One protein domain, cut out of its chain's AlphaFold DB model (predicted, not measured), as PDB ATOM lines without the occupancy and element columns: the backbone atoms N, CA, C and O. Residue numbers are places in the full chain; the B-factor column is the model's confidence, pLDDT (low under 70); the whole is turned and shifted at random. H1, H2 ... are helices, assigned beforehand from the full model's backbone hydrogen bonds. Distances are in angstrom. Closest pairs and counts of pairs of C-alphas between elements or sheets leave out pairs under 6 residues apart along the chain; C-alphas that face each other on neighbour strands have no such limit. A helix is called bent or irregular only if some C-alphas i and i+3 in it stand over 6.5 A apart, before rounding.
ATOM      1  N   ASP A 282      71.930 182.376 -17.074       74.19
ATOM      2  CA  ASP A 282      70.646 181.741 -17.380       74.19
ATOM      3  C   ASP A 282      70.561 181.389 -18.873       74.19
ATOM      4  O   ASP A 282      70.332 180.229 -19.210       74.19
ATOM      5  N   ALA A 283      70.889 182.320 -19.777       66.94
ATOM      6  CA  ALA A 283      70.942 182.039 -21.218       66.94
ATOM      7  C   ALA A 283      72.005 180.976 -21.573       66.94
ATOM      8  O   ALA A 283      71.815 180.150 -22.469       66.94
ATOM      9  N   THR A 284      73.137 180.965 -20.861       73.88
ATOM     10  CA  THR A 284      74.180 179.938 -21.026       73.88
ATOM     11  C   THR A 284      73.726 178.579 -20.493       73.88
ATOM     12  O   THR A 284      74.027 177.558 -21.115       73.88
ATOM     13  N   ALA A 285      73.008 178.546 -19.369       75.06
ATOM     14  CA  ALA A 285      72.440 177.332 -18.798       75.06
ATOM     15  C   ALA A 285      71.370 176.749 -19.723       75.06
ATOM     16  O   ALA A 285      71.458 175.575 -20.061       75.06
ATOM     17  N   GLU A 286      70.459 177.574 -20.240       77.81
ATOM     18  CA  GLU A 286      69.431 177.136 -21.185       77.81
ATOM     19  C   GLU A 286      70.048 176.567 -22.469       77.81
ATOM     20  O   GLU A 286      69.674 175.483 -22.916       77.81
ATOM     21  N   LYS A 287      71.077 177.223 -23.024       82.25
ATOM     22  CA  LYS A 287      71.843 176.655 -24.142       82.25
ATOM     23  C   LYS A 287      72.482 175.308 -23.776       82.25
ATOM     24  O   LYS A 287      72.459 174.390 -24.592       82.25
ATOM     25  N   THR A 288      73.057 175.195 -22.579       79.06
ATOM     26  CA  THR A 288      73.705 173.961 -22.104       79.06
ATOM     27  C   THR A 288      72.694 172.825 -21.947       79.06
ATOM     28  O   THR A 288      73.000 171.697 -22.326       79.06
ATOM     29  N   ASP A 289      71.490 173.112 -21.456       81.62
ATOM     30  CA  ASP A 289      70.409 172.132 -21.342       81.62
ATOM     31  C   ASP A 289      69.975 171.636 -22.728       81.62
ATOM     32  O   ASP A 289      69.880 170.427 -22.933       81.62
ATOM     33  N   ARG A 290      69.821 172.532 -23.720       80.88
ATOM     34  CA  ARG A 290      69.521 172.133 -25.112       80.88
ATOM     35  C   ARG A 290      70.647 171.312 -25.741       80.88
ATOM     36  O   ARG A 290      70.372 170.338 -26.436       80.88
ATOM     37  N   GLU A 291      71.912 171.659 -25.494       82.19
ATOM     38  CA  GLU A 291      73.061 170.841 -25.913       82.19
ATOM     39  C   GLU A 291      73.055 169.461 -25.227       82.19
ATOM     40  O   GLU A 291      73.393 168.462 -25.865       82.19
ATOM     41  N   GLY A 292      72.622 169.392 -23.964       82.06
ATOM     42  CA  GLY A 292      72.406 168.153 -23.218       82.06
ATOM     43  C   GLY A 292      71.309 167.284 -23.829       82.06
ATOM     44  O   GLY A 292      71.558 166.119 -24.117       82.06
ATOM     45  N   TRP A 293      70.139 167.854 -24.125       87.38
ATOM     46  CA  TRP A 293      69.033 167.128 -24.764       87.38
ATOM     47  C   TRP A 293      69.403 166.631 -26.161       87.38
ATOM     48  O   TRP A 293      69.065 165.508 -26.521       87.38
ATOM     49  N   ILE A 294      70.155 167.425 -26.934       82.12
ATOM     50  CA  ILE A 294      70.713 166.979 -28.218       82.12
ATOM     51  C   ILE A 294      71.643 165.777 -28.015       82.12
ATOM     52  O   ILE A 294      71.591 164.849 -28.818       82.12
ATOM     53  N   SER A 295      72.489 165.788 -26.981       86.31
ATOM     54  CA  SER A 295      73.379 164.663 -26.675       86.31
ATOM     55  C   SER A 295      72.595 163.412 -26.281       86.31
ATOM     56  O   SER A 295      72.878 162.345 -26.813       86.31
ATOM     57  N   ASP A 296      71.599 163.538 -25.402       82.06
ATOM     58  CA  ASP A 296      70.763 162.414 -24.968       82.06
ATOM     59  C   ASP A 296      69.986 161.825 -26.158       82.06
ATOM     60  O   ASP A 296      69.995 160.617 -26.371       82.06
ATOM     61  N   ALA A 297      69.409 162.674 -27.015       81.00
ATOM     62  CA  ALA A 297      68.733 162.230 -28.232       81.00
ATOM     63  C   ALA A 297      69.691 161.589 -29.252       81.00
ATOM     64  O   ALA A 297      69.285 160.703 -29.997       81.00
ATOM     65  N   GLN A 298      70.959 162.014 -29.310       85.38
ATOM     66  CA  GLN A 298      71.980 161.360 -30.137       85.38
ATOM     67  C   GLN A 298      72.344 159.975 -29.597       85.38
ATOM     68  O   GLN A 298      72.452 159.041 -30.388       85.38
ATOM     69  N   ASP A 299      72.481 159.833 -28.278       80.94
ATOM     70  CA  ASP A 299      72.711 158.540 -27.627       80.94
ATOM     71  C   ASP A 299      71.505 157.599 -27.822       80.94
ATOM     72  O   ASP A 299      71.688 156.416 -28.118       80.94
ATOM     73  N   ASP A 300      70.276 158.122 -27.737       83.56
ATOM     74  CA  ASP A 300      69.045 157.377 -28.023       83.56
ATOM     75  C   ASP A 300      68.961 156.961 -29.499       83.56
ATOM     76  O   ASP A 300      68.651 155.804 -29.787       83.56
ATOM     77  N   ILE A 301      69.300 157.850 -30.443       82.75
ATOM     78  CA  ILE A 301      69.396 157.513 -31.874       82.75
ATOM     79  C   ILE A 301      70.429 156.412 -32.096       82.75
ATOM     80  O   ILE A 301      70.131 155.457 -32.807       82.75
ATOM     81  N   ASP A 302      71.619 156.507 -31.502       80.75
ATOM     82  CA  ASP A 302      72.647 155.471 -31.620       80.75
ATOM     83  C   ASP A 302      72.149 154.136 -31.034       80.75
ATOM     84  O   ASP A 302      72.367 153.075 -31.627       80.75
ATOM     85  N   GLY A 303      71.426 154.179 -29.910       77.25
ATOM     86  CA  GLY A 303      70.783 153.022 -29.290       77.25
ATOM     87  C   GLY A 303      69.705 152.382 -30.169       77.25
ATOM     88  O   GLY A 303      69.721 151.166 -30.378       77.25
ATOM     89  N   TRP A 304      68.795 153.179 -30.729       84.25
ATOM     90  CA  TRP A 304      67.753 152.703 -31.641       84.25
ATOM     91  C   TRP A 304      68.314 152.262 -32.986       84.25
ATOM     92  O   TRP A 304      67.814 151.292 -33.542       84.25
ATOM     93  N   GLN A 305      69.367 152.900 -33.496       84.19
ATOM     94  CA  GLN A 305      70.035 152.493 -34.729       84.19
ATOM     95  C   GLN A 305      70.756 151.158 -34.542       84.19
ATOM     96  O   GLN A 305      70.678 150.301 -35.417       84.19
ATOM     97  N   LEU A 306      71.402 150.945 -33.390       79.38
ATOM     98  CA  LEU A 306      71.970 149.645 -33.039       79.38
ATOM     99  C   LEU A 306      70.871 148.576 -32.950       79.38
ATOM    100  O   LEU A 306      71.026 147.493 -33.508       79.38
ATOM    101  N   ALA A 307      69.747 148.892 -32.296       74.62
ATOM    102  CA  ALA A 307      68.599 147.993 -32.209       74.62
ATOM    103  C   ALA A 307      67.983 147.696 -33.585       74.62
ATOM    104  O   ALA A 307      67.627 146.553 -33.845       74.62
ATOM    105  N   LEU A 308      67.903 148.689 -34.478       80.75
ATOM    106  CA  LEU A 308      67.407 148.559 -35.849       80.75
ATOM    107  C   LEU A 308      68.341 147.693 -36.706       80.75
ATOM    108  O   LEU A 308      67.879 146.828 -37.447       80.75
ATOM    109  N   ASP A 309      69.654 147.893 -36.583       77.50
ATOM    110  CA  ASP A 309      70.669 147.113 -37.295       77.50
ATOM    111  C   ASP A 309      70.678 145.644 -36.830       77.50
ATOM    112  O   ASP A 309      70.838 144.731 -37.649       77.50
ATOM    113  N   ASP A 310      70.463 145.409 -35.530       78.81
ATOM    114  CA  ASP A 310      70.367 144.074 -34.932       78.81
ATOM    115  C   ASP A 310      68.969 143.446 -35.074       78.81
ATOM    116  O   ASP A 310      68.840 142.228 -34.936       78.81
ATOM    117  N   TYR A 311      67.931 144.221 -35.412       73.50
ATOM    118  CA  TYR A 311      66.539 143.761 -35.485       73.50
ATOM    119  C   TYR A 311      66.349 142.515 -36.371       73.50
ATOM    120  O   TYR A 311      65.737 141.547 -35.910       73.50
ATOM    121  N   PRO A 312      66.940 142.419 -37.586       76.25
ATOM    122  CA  PRO A 312      66.842 141.206 -38.400       76.25
ATOM    123  C   PRO A 312      67.486 139.978 -37.741       76.25
ATOM    124  O   PRO A 312      67.024 138.854 -37.935       76.25
ATOM    125  N   ALA A 313      68.566 140.173 -36.978       72.25
ATOM    126  CA  ALA A 313      69.222 139.097 -36.245       72.25
ATOM    127  C   ALA A 313      68.429 138.705 -34.988       72.25
ATOM    128  O   ALA A 313      68.362 137.519 -34.669       72.25
ATOM    129  N   ALA A 314      67.802 139.674 -34.314       71.25
ATOM    130  CA  ALA A 314      66.933 139.461 -33.162       71.25
ATOM    131  C   ALA A 314      65.661 138.687 -33.544       71.25
ATOM    132  O   ALA A 314      65.365 137.682 -32.901       71.25
ATOM    133  N   ILE A 315      64.986 139.063 -34.640       79.69
ATOM    134  CA  ILE A 315      63.860 138.293 -35.199       79.69
ATOM    135  C   ILE A 315      64.300 136.874 -35.551       79.69
ATOM    136  O   ILE A 315      63.684 135.916 -35.099       79.69
ATOM    137  N   ALA A 316      65.397 136.712 -36.297       75.06
ATOM    138  CA  ALA A 316      65.851 135.381 -36.696       75.06
ATOM    139  C   ALA A 316      66.214 134.502 -35.483       75.06
ATOM    140  O   ALA A 316      66.033 133.284 -35.516       75.06
ATOM    141  N   ALA A 317      66.730 135.105 -34.407       72.31
ATOM    142  CA  ALA A 317      67.000 134.413 -33.153       72.31
ATOM    143  C   ALA A 317      65.710 134.036 -32.408       72.31
ATOM    144  O   ALA A 317      65.642 132.926 -31.881       72.31
ATOM    145  N   ALA A 318      64.698 134.907 -32.392       75.50
ATOM    146  CA  ALA A 318      63.395 134.640 -31.786       75.50
ATOM    147  C   ALA A 318      62.615 133.556 -32.553       75.50
ATOM    148  O   ALA A 318      62.170 132.586 -31.946       75.50
ATOM    149  N   GLU A 319      62.559 133.619 -33.887       81.31
ATOM    150  CA  GLU A 319      61.968 132.568 -34.736       81.31
ATOM    151  C   GLU A 319      62.660 131.209 -34.530       81.31
ATOM    152  O   GLU A 319      62.019 130.154 -34.459       81.31
ATOM    153  N   LEU A 320      63.992 131.218 -34.402       81.00
ATOM    154  CA  LEU A 320      64.764 130.016 -34.100       81.00
ATOM    155  C   LEU A 320      64.496 129.507 -32.676       81.00
ATOM    156  O   LEU A 320      64.468 128.294 -32.469       81.00
ATOM    157  N   ALA A 321      64.306 130.399 -31.701       76.25
ATOM    158  CA  ALA A 321      63.951 130.036 -30.332       76.25
ATOM    159  C   ALA A 321      62.573 129.364 -30.277       76.25
ATOM    160  O   ALA A 321      62.477 128.291 -29.685       76.25
ATOM    161  N   VAL A 322      61.568 129.907 -30.979       84.62
ATOM    162  CA  VAL A 322      60.243 129.280 -31.139       84.62
ATOM    163  C   VAL A 322      60.390 127.896 -31.767       84.62
ATOM    164  O   VAL A 322      59.972 126.904 -31.179       84.62
ATOM    165  N   THR A 323      61.104 127.786 -32.892       86.69
ATOM    166  CA  THR A 323      61.319 126.495 -33.577       86.69
ATOM    167  C   THR A 323      61.991 125.453 -32.667       86.69
ATOM    168  O   THR A 323      61.639 124.269 -32.673       86.69
ATOM    169  N   ASN A 324      62.991 125.868 -31.884       79.88
ATOM    170  CA  ASN A 324      63.681 124.988 -30.941       79.88
ATOM    171  C   ASN A 324      62.763 124.568 -29.785       79.88
ATOM    172  O   ASN A 324      62.803 123.401 -29.389       79.88
ATOM    173  N   ALA A 325      61.944 125.488 -29.270       81.44
ATOM    174  CA  ALA A 325      60.974 125.216 -28.218       81.44
ATOM    175  C   ALA A 325      59.876 124.251 -28.698       81.44
ATOM    176  O   ALA A 325      59.645 123.239 -28.046       81.44
ATOM    177  N   GLU A 326      59.304 124.458 -29.889       88.50
ATOM    178  CA  GLU A 326      58.328 123.543 -30.508       88.50
ATOM    179  C   GLU A 326      58.920 122.144 -30.746       88.50
ATOM    180  O   GLU A 326      58.266 121.113 -30.554       88.50
ATOM    181  N   THR A 327      60.196 122.080 -31.146       86.69
ATOM    182  CA  THR A 327      60.911 120.807 -31.309       86.69
ATOM    183  C   THR A 327      61.081 120.094 -29.966       86.69
ATOM    184  O   THR A 327      60.886 118.879 -29.887       86.69
ATOM    185  N   ALA A 328      61.431 120.831 -28.907       83.12
ATOM    186  CA  ALA A 328      61.552 120.290 -27.556       83.12
ATOM    187  C   ALA A 328      60.197 119.826 -27.004       83.12
ATOM    188  O   ALA A 328      60.121 118.733 -26.447       83.12
ATOM    189  N   GLN A 329      59.128 120.592 -27.239       90.62
ATOM    190  CA  GLN A 329      57.752 120.231 -26.897       90.62
ATOM    191  C   GLN A 329      57.331 118.944 -27.603       90.62
ATOM    192  O   GLN A 329      56.867 118.008 -26.961       90.62
ATOM    193  N   THR A 330      57.577 118.841 -28.911       88.56
ATOM    194  CA  THR A 330      57.277 117.625 -29.680       88.56
ATOM    195  C   THR A 330      58.039 116.415 -29.136       88.56
ATOM    196  O   THR A 330      57.475 115.326 -29.024       88.56
ATOM    197  N   ALA A 331      59.317 116.584 -28.782       81.06
ATOM    198  CA  ALA A 331      60.123 115.517 -28.197       81.06
ATOM    199  C   ALA A 331      59.620 115.105 -26.802       81.06
ATOM    200  O   ALA A 331      59.560 113.912 -26.512       81.06
ATOM    201  N   ALA A 332      59.228 116.068 -25.964       84.94
ATOM    202  CA  ALA A 332      58.651 115.810 -24.648       84.94
ATOM    203  C   ALA A 332      57.288 115.110 -24.750       84.94
ATOM    204  O   ALA A 332      57.060 114.118 -24.063       84.94
ATOM    205  N   GLN A 333      56.424 115.549 -25.671       89.56
ATOM    206  CA  GLN A 333      55.140 114.906 -25.949       89.56
ATOM    207  C   GLN A 333      55.341 113.478 -26.456       89.56
ATOM    208  O   GLN A 333      54.692 112.564 -25.967       89.56
ATOM    209  N   THR A 334      56.289 113.265 -27.374       87.38
ATOM    210  CA  THR A 334      56.626 111.917 -27.860       87.38
ATOM    211  C   THR A 334      57.094 111.021 -26.713       87.38
ATOM    212  O   THR A 334      56.704 109.865 -26.657       87.38
ATOM    213  N   ALA A 335      57.887 111.541 -25.770       83.56
ATOM    214  CA  ALA A 335      58.328 110.769 -24.610       83.56
ATOM    215  C   ALA A 335      57.170 110.401 -23.661       83.56
ATOM    216  O   ALA A 335      57.158 109.296 -23.122       83.56
ATOM    217  N   VAL A 336      56.198 111.302 -23.472       86.94
ATOM    218  CA  VAL A 336      54.957 111.017 -22.730       86.94
ATOM    219  C   VAL A 336      54.127 109.957 -23.456       86.94
ATOM    220  O   VAL A 336      53.713 108.983 -22.831       86.94
ATOM    221  N   ASP A 337      53.925 110.109 -24.765       84.06
ATOM    222  CA  ASP A 337      53.150 109.174 -25.585       84.06
ATOM    223  C   ASP A 337      53.797 107.778 -25.606       84.06
ATOM    224  O   ASP A 337      53.114 106.790 -25.354       84.06
ATOM    225  N   ASP A 338      55.119 107.691 -25.801       81.75
ATOM    226  CA  ASP A 338      55.881 106.434 -25.762       81.75
ATOM    227  C   ASP A 338      55.763 105.741 -24.389       81.75
ATOM    228  O   ASP A 338      55.675 104.512 -24.316       81.75
ATOM    229  N   ALA A 339      55.752 106.507 -23.290       83.44
ATOM    230  CA  ALA A 339      55.573 105.970 -21.941       83.44
ATOM    231  C   ALA A 339      54.144 105.450 -21.708       83.44
ATOM    232  O   ALA A 339      53.971 104.366 -21.150       83.44
ATOM    233  N   ILE A 340      53.125 106.180 -22.175       85.25
ATOM    234  CA  ILE A 340      51.720 105.747 -22.119       85.25
ATOM    235  C   ILE A 340      51.515 104.478 -22.956       85.25
ATOM    236  O   ILE A 340      50.894 103.526 -22.484       85.25
ATOM    237  N   ASP A 341      52.070 104.431 -24.168       84.00
ATOM    238  CA  ASP A 341      51.985 103.267 -25.052       84.00
ATOM    239  C   ASP A 341      52.675 102.035 -24.440       84.00
ATOM    240  O   ASP A 341      52.168 100.919 -24.575       84.00
ATOM    241  N   ALA A 342      53.794 102.218 -23.727       83.06
ATOM    242  CA  ALA A 342      54.481 101.138 -23.014       83.06
ATOM    243  C   ALA A 342      53.670 100.593 -21.822       83.06
ATOM    244  O   ALA A 342      53.652  99.380 -21.592       83.06
ATOM    245  N   ILE A 343      52.975 101.467 -21.083       87.81
ATOM    246  CA  ILE A 343      52.048 101.057 -20.018       87.81
ATOM    247  C   ILE A 343      50.865 100.278 -20.612       87.81
ATOM    248  O   ILE A 343      50.515  99.204 -20.114       87.81
ATOM    249  N   GLY A 344      50.295 100.769 -21.713       85.69
ATOM    250  CA  GLY A 344      49.135 100.183 -22.376       85.69
ATOM    251  C   GLY A 344      47.802 100.612 -21.759       85.69
ATOM    252  O   GLY A 344      47.695 101.634 -21.087       85.69
ATOM    253  N   VAL A 345      46.745  99.835 -22.010       79.38
ATOM    254  CA  VAL A 345      45.374 100.166 -21.592       79.38
ATOM    255  C   VAL A 345      44.874  99.148 -20.566       79.38
ATOM    256  O   VAL A 345      44.808  97.960 -20.866       79.38
ATOM    257  N   GLU A 346      44.414  99.625 -19.407       78.12
ATOM    258  CA  GLU A 346      43.894  98.821 -18.277       78.12
ATOM    259  C   GLU A 346      42.634  97.980 -18.617       78.12
ATOM    260  O   GLU A 346      42.181  97.143 -17.842       78.12
ATOM    261  N   ALA A 672      53.181 132.599 -19.755       75.88
ATOM    262  CA  ALA A 672      54.424 133.258 -20.155       75.88
ATOM    263  C   ALA A 672      55.037 134.030 -18.971       75.88
ATOM    264  O   ALA A 672      54.345 134.808 -18.302       75.88
ATOM    265  N   GLY A 673      56.329 133.816 -18.728       74.06
ATOM    266  CA  GLY A 673      57.071 134.355 -17.591       74.06
ATOM    267  C   GLY A 673      56.975 133.548 -16.289       74.06
ATOM    268  O   GLY A 673      57.512 134.012 -15.280       74.06
ATOM    269  N   ASP A 674      56.313 132.385 -16.277       81.19
ATOM    270  CA  ASP A 674      56.440 131.428 -15.171       81.19
ATOM    271  C   ASP A 674      57.883 130.884 -15.082       81.19
ATOM    272  O   ASP A 674      58.622 130.844 -16.064       81.19
ATOM    273  N   ASP A 675      58.301 130.446 -13.891       84.75
ATOM    274  CA  ASP A 675      59.602 129.795 -13.713       84.75
ATOM    275  C   ASP A 675      59.527 128.321 -14.150       84.75
ATOM    276  O   ASP A 675      58.640 127.578 -13.716       84.75
ATOM    277  N   ALA A 676      60.501 127.867 -14.945       84.62
ATOM    278  CA  ALA A 676      60.646 126.451 -15.273       84.62
ATOM    279  C   ALA A 676      60.868 125.598 -14.008       84.62
ATOM    280  O   ALA A 676      61.602 125.979 -13.091       84.62
ATOM    281  N   ILE A 677      60.275 124.404 -13.976       84.81
ATOM    282  CA  ILE A 677      60.447 123.425 -12.899       84.81
ATOM    283  C   ILE A 677      61.850 122.806 -13.025       84.81
ATOM    284  O   ILE A 677      62.111 122.049 -13.960       84.81
ATOM    285  N   ASP A 678      62.761 123.128 -12.097       83.31
ATOM    286  CA  ASP A 678      64.140 122.611 -12.069       83.31
ATOM    287  C   ASP A 678      64.515 122.042 -10.677       83.31
ATOM    288  O   ASP A 678      64.545 122.793  -9.693       83.31
ATOM    289  N   PRO A 679      64.832 120.735 -10.564       77.31
ATOM    290  CA  PRO A 679      64.824 119.742 -11.643       77.31
ATOM    291  C   PRO A 679      63.401 119.298 -12.008       77.31
ATOM    292  O   PRO A 679      62.572 119.102 -11.126       77.31
ATOM    293  N   ALA A 680      63.139 119.081 -13.301       85.50
ATOM    294  CA  ALA A 680      61.985 118.294 -13.739       85.50
ATOM    295  C   ALA A 680      62.262 116.815 -13.431       85.50
ATOM    296  O   ALA A 680      63.230 116.244 -13.946       85.50
ATOM    297  N   GLU A 681      61.451 116.209 -12.568       85.94
ATOM    298  CA  GLU A 681      61.611 114.831 -12.095       85.94
ATOM    299  C   GLU A 681      60.706 113.850 -12.855       85.94
ATOM    300  O   GLU A 681      61.027 112.662 -12.929       85.94
ATOM    301  N   THR A 682      59.617 114.334 -13.463       89.38
ATOM    302  CA  THR A 682      58.625 113.515 -14.187       89.38
ATOM    303  C   THR A 682      58.479 113.906 -15.662       89.38
ATOM    304  O   THR A 682      58.802 115.027 -16.062       89.38
ATOM    305  N   LEU A 683      57.967 112.997 -16.502       86.19
ATOM    306  CA  LEU A 683      57.761 113.283 -17.931       86.19
ATOM    307  C   LEU A 683      56.728 114.392 -18.174       86.19
ATOM    308  O   LEU A 683      56.930 115.207 -19.075       86.19
ATOM    309  N   TYR A 684      55.667 114.479 -17.360       88.75
ATOM    310  CA  TYR A 684      54.730 115.601 -17.462       88.75
ATOM    311  C   TYR A 684      55.399 116.939 -17.122       88.75
ATOM    312  O   TYR A 684      55.146 117.910 -17.827       88.75
ATOM    313  N   GLU A 685      56.283 117.010 -16.117       87.94
ATOM    314  CA  GLU A 685      57.072 118.222 -15.800       87.94
ATOM    315  C   GLU A 685      57.992 118.637 -16.952       87.94
ATOM    316  O   GLU A 685      58.111 119.824 -17.253       87.94
ATOM    317  N   VAL A 686      58.595 117.667 -17.649       88.00
ATOM    318  CA  VAL A 686      59.388 117.935 -18.859       88.00
ATOM    319  C   VAL A 686      58.515 118.508 -19.979       88.00
ATOM    320  O   VAL A 686      58.924 119.477 -20.617       88.00
ATOM    321  N   LEU A 687      57.320 117.949 -20.204       89.62
ATOM    322  CA  LEU A 687      56.366 118.468 -21.191       89.62
ATOM    323  C   LEU A 687      55.898 119.884 -20.834       89.62
ATOM    324  O   LEU A 687      55.919 120.758 -21.690       89.62
ATOM    325  N   TRP A 688      55.573 120.142 -19.568       91.25
ATOM    326  CA  TRP A 688      55.152 121.466 -19.108       91.25
ATOM    327  C   TRP A 688      56.247 122.523 -19.252       91.25
ATOM    328  O   TRP A 688      55.977 123.620 -19.731       91.25
ATOM    329  N   ASN A 689      57.498 122.191 -18.917       89.19
ATOM    330  CA  ASN A 689      58.632 123.085 -19.159       89.19
ATOM    331  C   ASN A 689      58.827 123.375 -20.653       89.19
ATOM    332  O   ASN A 689      59.244 124.473 -21.019       89.19
ATOM    333  N   ALA A 690      58.554 122.398 -21.519       87.94
ATOM    334  CA  ALA A 690      58.639 122.589 -22.958       87.94
ATOM    335  C   ALA A 690      57.484 123.458 -23.494       87.94
ATOM    336  O   ALA A 690      57.735 124.331 -24.320       87.94
ATOM    337  N   ASP A 691      56.261 123.280 -22.982       88.50
ATOM    338  CA  ASP A 691      55.109 124.150 -23.265       88.50
ATOM    339  C   ASP A 691      55.375 125.601 -22.824       88.50
ATOM    340  O   ASP A 691      55.119 126.539 -23.580       88.50
ATOM    341  N   LEU A 692      55.940 125.794 -21.625       90.25
ATOM    342  CA  LEU A 692      56.357 127.102 -21.114       90.25
ATOM    343  C   LEU A 692      57.415 127.751 -22.017       90.25
ATOM    344  O   LEU A 692      57.300 128.927 -22.350       90.25
ATOM    345  N   ALA A 693      58.410 126.984 -22.472       87.38
ATOM    346  CA  ALA A 693      59.446 127.491 -23.368       87.38
ATOM    347  C   ALA A 693      58.887 127.955 -24.726       87.38
ATOM    348  O   ALA A 693      59.427 128.898 -25.304       87.38
ATOM    349  N   VAL A 694      57.825 127.315 -25.237       88.69
ATOM    350  CA  VAL A 694      57.116 127.780 -26.443       88.69
ATOM    351  C   VAL A 694      56.437 129.118 -26.159       88.69
ATOM    352  O   VAL A 694      56.681 130.074 -26.887       88.69
ATOM    353  N   LEU A 695      55.675 129.211 -25.066       88.00
ATOM    354  CA  LEU A 695      54.993 130.439 -24.634       88.00
ATOM    355  C   LEU A 695      55.954 131.621 -24.447       88.00
ATOM    356  O   LEU A 695      55.670 132.721 -24.916       88.00
ATOM    357  N   ASP A 696      57.095 131.403 -23.792       83.81
ATOM    358  CA  ASP A 696      58.108 132.439 -23.580       83.81
ATOM    359  C   ASP A 696      58.779 132.866 -24.892       83.81
ATOM    360  O   ASP A 696      59.045 134.053 -25.098       83.81
ATOM    361  N   ALA A 697      59.048 131.919 -25.796       82.31
ATOM    362  CA  ALA A 697      59.634 132.218 -27.098       82.31
ATOM    363  C   ALA A 697      58.655 132.972 -28.014       82.31
ATOM    364  O   ALA A 697      59.066 133.917 -28.686       82.31
ATOM    365  N   GLU A 698      57.372 132.595 -28.013       86.19
ATOM    366  CA  GLU A 698      56.303 133.302 -28.729       86.19
ATOM    367  C   GLU A 698      56.100 134.709 -28.156       86.19
ATOM    368  O   GLU A 698      56.093 135.675 -28.912       86.19
ATOM    369  N   ALA A 699      56.051 134.862 -26.829       83.25
ATOM    370  CA  ALA A 699      55.943 136.173 -26.190       83.25
ATOM    371  C   ALA A 699      57.149 137.082 -26.498       83.25
ATOM    372  O   ALA A 699      56.989 138.292 -26.672       83.25
ATOM    373  N   ALA A 700      58.358 136.517 -26.587       76.44
ATOM    374  CA  ALA A 700      59.555 137.254 -26.990       76.44
ATOM    375  C   ALA A 700      59.520 137.673 -28.470       76.44
ATOM    376  O   ALA A 700      59.999 138.758 -28.803       76.44
ATOM    377  N   LEU A 701      58.950 136.842 -29.349       83.12
ATOM    378  CA  LEU A 701      58.734 137.174 -30.756       83.12
ATOM    379  C   LEU A 701      57.665 138.269 -30.912       83.12
ATOM    380  O   LEU A 701      57.921 139.266 -31.582       83.12
ATOM    381  N   ASP A 702      56.533 138.150 -30.215       79.88
ATOM    382  CA  ASP A 702      55.467 139.161 -30.191       79.88
ATOM    383  C   ASP A 702      55.990 140.513 -29.679       79.88
ATOM    384  O   ASP A 702      55.665 141.567 -30.224       79.88
ATOM    385  N   ALA A 703      56.851 140.510 -28.654       73.56
ATOM    386  CA  ALA A 703      57.470 141.730 -28.136       73.56
ATOM    387  C   ALA A 703      58.346 142.445 -29.182       73.56
ATOM    388  O   ALA A 703      58.426 143.676 -29.167       73.56
ATOM    389  N   LEU A 704      58.973 141.700 -30.100       73.31
ATOM    390  CA  LEU A 704      59.715 142.264 -31.232       73.31
ATOM    391  C   LEU A 704      58.784 142.793 -32.333       73.31
ATOM    392  O   LEU A 704      59.175 143.715 -33.046       73.31
ATOM    393  N   GLU A 705      57.560 142.274 -32.468       73.00
ATOM    394  CA  GLU A 705      56.563 142.793 -33.420       73.00
ATOM    395  C   GLU A 705      55.889 144.096 -32.945       73.00
ATOM    396  O   GLU A 705      55.423 144.879 -33.770       73.00
ATOM    397  N   VAL A 706      55.853 144.373 -31.634       73.00
ATOM    398  CA  VAL A 706      55.215 145.589 -31.079       73.00
ATOM    399  C   VAL A 706      55.955 146.880 -31.455       73.00
ATOM    400  O   VAL A 706      55.307 147.903 -31.677       73.00
ATOM    401  N   CYS A 707      57.287 146.856 -31.526       71.69
ATOM    402  CA  CYS A 707      58.083 147.962 -32.064       71.69
ATOM    403  C   CYS A 707      59.042 147.417 -33.119       71.69
ATOM    404  O   CYS A 707      60.197 147.095 -32.842       71.69
ATOM    405  N   ASP A 708      58.496 147.282 -34.322       76.12
ATOM    406  CA  ASP A 708      59.189 146.795 -35.501       76.12
ATOM    407  C   ASP A 708      60.235 147.781 -36.048       76.12
ATOM    408  O   ASP A 708      60.509 148.846 -35.481       76.12
ATOM    409  N   ASP A 709      60.848 147.423 -37.174       75.94
ATOM    410  CA  ASP A 709      61.809 148.278 -37.866       75.94
ATOM    411  C   ASP A 709      61.209 149.644 -38.246       75.94
ATOM    412  O   ASP A 709      61.903 150.662 -38.200       75.94
ATOM    413  N   VAL A 710      59.908 149.696 -38.547       79.69
ATOM    414  CA  VAL A 710      59.173 150.938 -38.816       79.69
ATOM    415  C   VAL A 710      59.030 151.787 -37.551       79.69
ATOM    416  O   VAL A 710      59.237 152.999 -37.613       79.69
ATOM    417  N   CYS A 711      58.708 151.179 -36.410       86.12
ATOM    418  CA  CYS A 711      58.627 151.857 -35.118       86.12
ATOM    419  C   CYS A 711      59.985 152.436 -34.688       86.12
ATOM    420  O   CYS A 711      60.071 153.624 -34.370       86.12
ATOM    421  N   LEU A 712      61.058 151.637 -34.742       80.31
ATOM    422  CA  LEU A 712      62.417 152.083 -34.410       80.31
ATOM    423  C   LEU A 712      62.887 153.211 -35.339       80.31
ATOM    424  O   LEU A 712      63.421 154.215 -34.864       80.31
ATOM    425  N   GLN A 713      62.624 153.098 -36.645       82.25
ATOM    426  CA  GLN A 713      62.916 154.174 -37.593       82.25
ATOM    427  C   GLN A 713      62.071 155.427 -37.317       82.25
ATOM    428  O   GLN A 713      62.583 156.537 -37.434       82.25
ATOM    429  N   GLY A 714      60.811 155.272 -36.899       82.81
ATOM    430  CA  GLY A 714      59.948 156.382 -36.490       82.81
ATOM    431  C   GLY A 714      60.487 157.148 -35.278       82.81
ATOM    432  O   GLY A 714      60.469 158.378 -35.283       82.81
ATOM    433  N   ASN A 715      61.027 156.442 -34.279       83.19
ATOM    434  CA  ASN A 715      61.665 157.064 -33.113       83.19
ATOM    435  C   ASN A 715      62.939 157.830 -33.502       83.19
ATOM    436  O   ASN A 715      63.125 158.971 -33.077       83.19
ATOM    437  N   ILE A 716      63.781 157.241 -34.362       82.31
ATOM    438  CA  ILE A 716      64.982 157.901 -34.901       82.31
ATOM    439  C   ILE A 716      64.598 159.170 -35.670       82.31
ATOM    440  O   ILE A 716      65.180 160.233 -35.447       82.31
ATOM    441  N   ASP A 717      63.604 159.083 -36.555       83.50
ATOM    442  CA  ASP A 717      63.145 160.215 -37.359       83.50
ATOM    443  C   ASP A 717      62.600 161.350 -36.474       83.50
ATOM    444  O   ASP A 717      62.902 162.521 -36.725       83.50
ATOM    445  N   GLN A 718      61.851 161.022 -35.414       84.75
ATOM    446  CA  GLN A 718      61.339 162.005 -34.458       84.75
ATOM    447  C   GLN A 718      62.470 162.676 -33.665       84.75
ATOM    448  O   GLN A 718      62.518 163.903 -33.612       84.75
ATOM    449  N   ALA A 719      63.431 161.914 -33.137       81.94
ATOM    450  CA  ALA A 719      64.572 162.491 -32.424       81.94
ATOM    451  C   ALA A 719      65.450 163.371 -33.332       81.94
ATOM    452  O   ALA A 719      65.965 164.400 -32.895       81.94
ATOM    453  N   ILE A 720      65.580 163.041 -34.623       83.75
ATOM    454  CA  ILE A 720      66.253 163.910 -35.601       83.75
ATOM    455  C   ILE A 720      65.501 165.239 -35.778       83.75
ATOM    456  O   ILE A 720      66.140 166.289 -35.902       83.75
ATOM    457  N   LEU A 721      64.163 165.214 -35.802       82.62
ATOM    458  CA  LEU A 721      63.345 166.429 -35.861       82.62
ATOM    459  C   LEU A 721      63.513 167.277 -34.597       82.62
ATOM    460  O   LEU A 721      63.703 168.490 -34.716       82.62
ATOM    461  N   ASP A 722      63.525 166.651 -33.422       82.12
ATOM    462  CA  ASP A 722      63.712 167.334 -32.138       82.12
ATOM    463  C   ASP A 722      65.109 167.973 -32.056       82.12
ATOM    464  O   ASP A 722      65.234 169.162 -31.762       82.12
ATOM    465  N   ILE A 723      66.163 167.256 -32.470       82.19
ATOM    466  CA  ILE A 723      67.522 167.809 -32.598       82.19
ATOM    467  C   ILE A 723      67.547 169.009 -33.554       82.19
ATOM    468  O   ILE A 723      68.242 169.996 -33.295       82.19
ATOM    469  N   ALA A 724      66.831 168.957 -34.681       78.94
ATOM    470  CA  ALA A 724      66.770 170.078 -35.618       78.94
ATOM    471  C   ALA A 724      66.052 171.302 -35.012       78.94
ATOM    472  O   ALA A 724      66.495 172.437 -35.229       78.94
ATOM    473  N   ALA A 725      64.991 171.078 -34.232       79.00
ATOM    474  CA  ALA A 725      64.286 172.122 -33.494       79.00
ATOM    475  C   ALA A 725      65.191 172.755 -32.424       79.00
ATOM    476  O   ALA A 725      65.424 173.962 -32.469       79.00
ATOM    477  N   TRP A 726      65.817 171.952 -31.559       83.69
ATOM    478  CA  TRP A 726      66.721 172.440 -30.510       83.69
ATOM    479  C   TRP A 726      67.956 173.156 -31.069       83.69
ATOM    480  O   TRP A 726      68.389 174.166 -30.521       83.69
ATOM    481  N   ASN A 727      68.503 172.724 -32.212       77.94
ATOM    482  CA  ASN A 727      69.569 173.474 -32.893       77.94
ATOM    483  C   ASN A 727      69.103 174.853 -33.384       77.94
ATOM    484  O   ASN A 727      69.892 175.801 -33.413       77.94
ATOM    485  N   THR A 728      67.838 174.968 -33.791       76.19
ATOM    486  CA  THR A 728      67.246 176.249 -34.194       76.19
ATOM    487  C   THR A 728      67.073 177.163 -32.980       76.19
ATOM    488  O   THR A 728      67.438 178.334 -33.056       76.19
ATOM    489  N   GLU A 729      66.623 176.627 -31.844       76.38
ATOM    490  CA  GLU A 729      66.534 177.356 -30.568       76.38
ATOM    491  C   GLU A 729      67.913 177.826 -30.077       76.38
ATOM    492  O   GLU A 729      68.091 179.003 -29.772       76.38
ATOM    493  N   ILE A 730      68.940 176.965 -30.106       74.25
ATOM    494  CA  ILE A 730      70.326 177.353 -29.780       74.25
ATOM    495  C   ILE A 730      70.799 178.507 -30.677       74.25
ATOM    496  O   ILE A 730      71.479 179.426 -30.208       74.25
ATOM    497  N   ALA A 731      70.439 178.496 -31.965       72.88
ATOM    498  CA  ALA A 731      70.783 179.571 -32.891       72.88
ATOM    499  C   ALA A 731      70.080 180.906 -32.566       72.88
ATOM    500  O   ALA A 731      70.602 181.956 -32.949       72.88
ATOM    501  N   LEU A 732      68.947 180.879 -31.856       68.00
ATOM    502  CA  LEU A 732      68.243 182.060 -31.340       68.00
ATOM    503  C   LEU A 732      68.801 182.529 -29.983       68.00
ATOM    504  O   LEU A 732      68.891 183.735 -29.755       68.00
ATOM    505  N   ILE A 733      69.265 181.607 -29.130       70.69
ATOM    506  CA  ILE A 733      69.883 181.913 -27.826       70.69
ATOM    507  C   ILE A 733      71.297 182.499 -27.989       70.69
ATOM    508  O   ILE A 733      71.700 183.393 -27.244       70.69
ATOM    509  N   GLN A 734      72.078 182.048 -28.976       73.25
ATOM    510  CA  GLN A 734      73.470 182.493 -29.134       73.25
ATOM    511  C   GLN A 734      73.622 184.022 -29.331       73.25
ATOM    512  O   GLN A 734      74.491 184.608 -28.685       73.25
ATOM    513  N   PRO A 735      72.785 184.710 -30.133       63.62
ATOM    514  CA  PRO A 735      72.760 186.173 -30.183       63.62
ATOM    515  C   PRO A 735      72.448 186.859 -28.840       63.62
ATOM    516  O   PRO A 735      72.972 187.944 -28.593       63.62
ATOM    517  N   LEU A 736      71.622 186.252 -27.975       67.19
ATOM    518  CA  LEU A 736      71.322 186.769 -26.632       67.19
ATOM    519  C   LEU A 736      72.550 186.661 -25.722       67.19
ATOM    520  O   LEU A 736      72.939 187.655 -25.114       67.19
ATOM    521  N   ILE A 737      73.217 185.501 -25.709       69.81
ATOM    522  CA  ILE A 737      74.491 185.296 -24.995       69.81
ATOM    523  C   ILE A 737      75.534 186.319 -25.460       69.81
ATOM    524  O   ILE A 737      76.157 186.983 -24.634       69.81
ATOM    525  N   ASP A 738      75.698 186.494 -26.775       68.19
ATOM    526  CA  ASP A 738      76.652 187.453 -27.343       68.19
ATOM    527  C   ASP A 738      76.313 188.902 -26.933       68.19
ATOM    528  O   ASP A 738      77.210 189.707 -26.670       68.19
ATOM    529  N   SER A 739      75.019 189.235 -26.841       66.06
ATOM    530  CA  SER A 739      74.527 190.537 -26.379       66.06
ATOM    531  C   SER A 739      74.801 190.767 -24.888       66.06
ATOM    532  O   SER A 739      75.360 191.803 -24.523       66.06
ATOM    533  N   TYR A 740      74.478 189.806 -24.016       64.50
ATOM    534  CA  TYR A 740      74.750 189.907 -22.577       64.50
ATOM    535  C   TYR A 740      76.252 189.926 -22.272       64.50
ATOM    536  O   TYR A 740      76.702 190.710 -21.435       64.50
ATOM    537  N   GLN A 741      77.051 189.155 -23.013       71.19
ATOM    538  CA  GLN A 741      78.507 189.186 -22.911       71.19
ATOM    539  C   GLN A 741      79.072 190.546 -23.337       71.19
ATOM    540  O   GLN A 741      79.948 191.074 -22.659       71.19
ATOM    541  N   ALA A 742      78.548 191.157 -24.406       65.88
ATOM    542  CA  ALA A 742      78.942 192.511 -24.800       65.88
ATOM    543  C   ALA A 742      78.581 193.556 -23.727       65.88
ATOM    544  O   ALA A 742      79.359 194.476 -23.485       65.88
ATOM    545  N   ILE A 743      77.441 193.395 -23.043       66.12
ATOM    546  CA  ILE A 743      77.041 194.250 -21.914       66.12
ATOM    547  C   ILE A 743      78.003 194.083 -20.731       66.12
ATOM    548  O   ILE A 743      78.430 195.086 -20.159       66.12
TER     549      ILE A 743
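Overview. This is residues 282 to 346 and 672 to 743 of the 891 residues of an uncharacterized protein of Bacteroidetes bacterium HGW-Bacteroidetes-3 (UniProt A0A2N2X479). Picture a long, thin rod, two helices thick: the long helix H1, bent near its middle into arms H1a and H1b, has H2 beside H1b and H3 beside H1a. H2 and H3 follow one another end to end and run back along H1, while residues 340 to 346 stick out free past H2. The printed part has 137 residues with three named helices, in the order H1, H2, H3, and no named strand; the class is all helix. The whole is extended, with a radius of gyration of the C-alphas of 27.1 A and spans of 100 by 26 by 16 A.

Arrangement. Look first at H1, residues 282 to 343, assigned as one helix by its hydrogen bonds but bent: C-alphas 309 and 312 are 7.1 A apart. Its arms, H1a, residues 282 to 309, and H1b, residues 312 to 343, stand at a steep tilt of 47 degrees. H1b touches H2, residues 683 to 706, closest at the C-alphas of Gln 329 and Ala 690, 4.7 A apart; they run opposite ways at a shallow tilt of 20 degrees. H1a touches H3, residues 709 to 743, closest at the C-alphas of Ile 301 and Ile 716, 5.4 A apart; they run opposite ways at a shallow tilt of 19 degrees. H1a and H2 are apart, as are H1b and H3. Every O i to N i+4 pair is within hydrogen-bond range in H1a, H1b and H2, and 29 of 31 in H3.

Along the chain. Find C-alpha 282 at (70.646, 181.741, -17.380); from there H1a runs 39.9 A. H1b spans 46.6 A and ends at C-alpha 343, (52.048, 101.057, -20.018). H2 is 35.0 A long. H3 runs 51.0 A to C-alpha 743 at (77.041, 194.250, -21.914); it is neither bent nor irregular, but only just: C-alphas 732 and 735 are 6.2 A apart.

Size, cuts and confidence. The farthest C-alphas, of Glu 346 and Ile 743, are 101.1 A apart. Residues 347 to 671 are not printed, and C-alphas 346 and 672 are 36.1 A apart across the cut. H2 to H3 is a tight link. Look for pLDDT under 70 at residues 283, 732, 735 to 740 and 742 to 743.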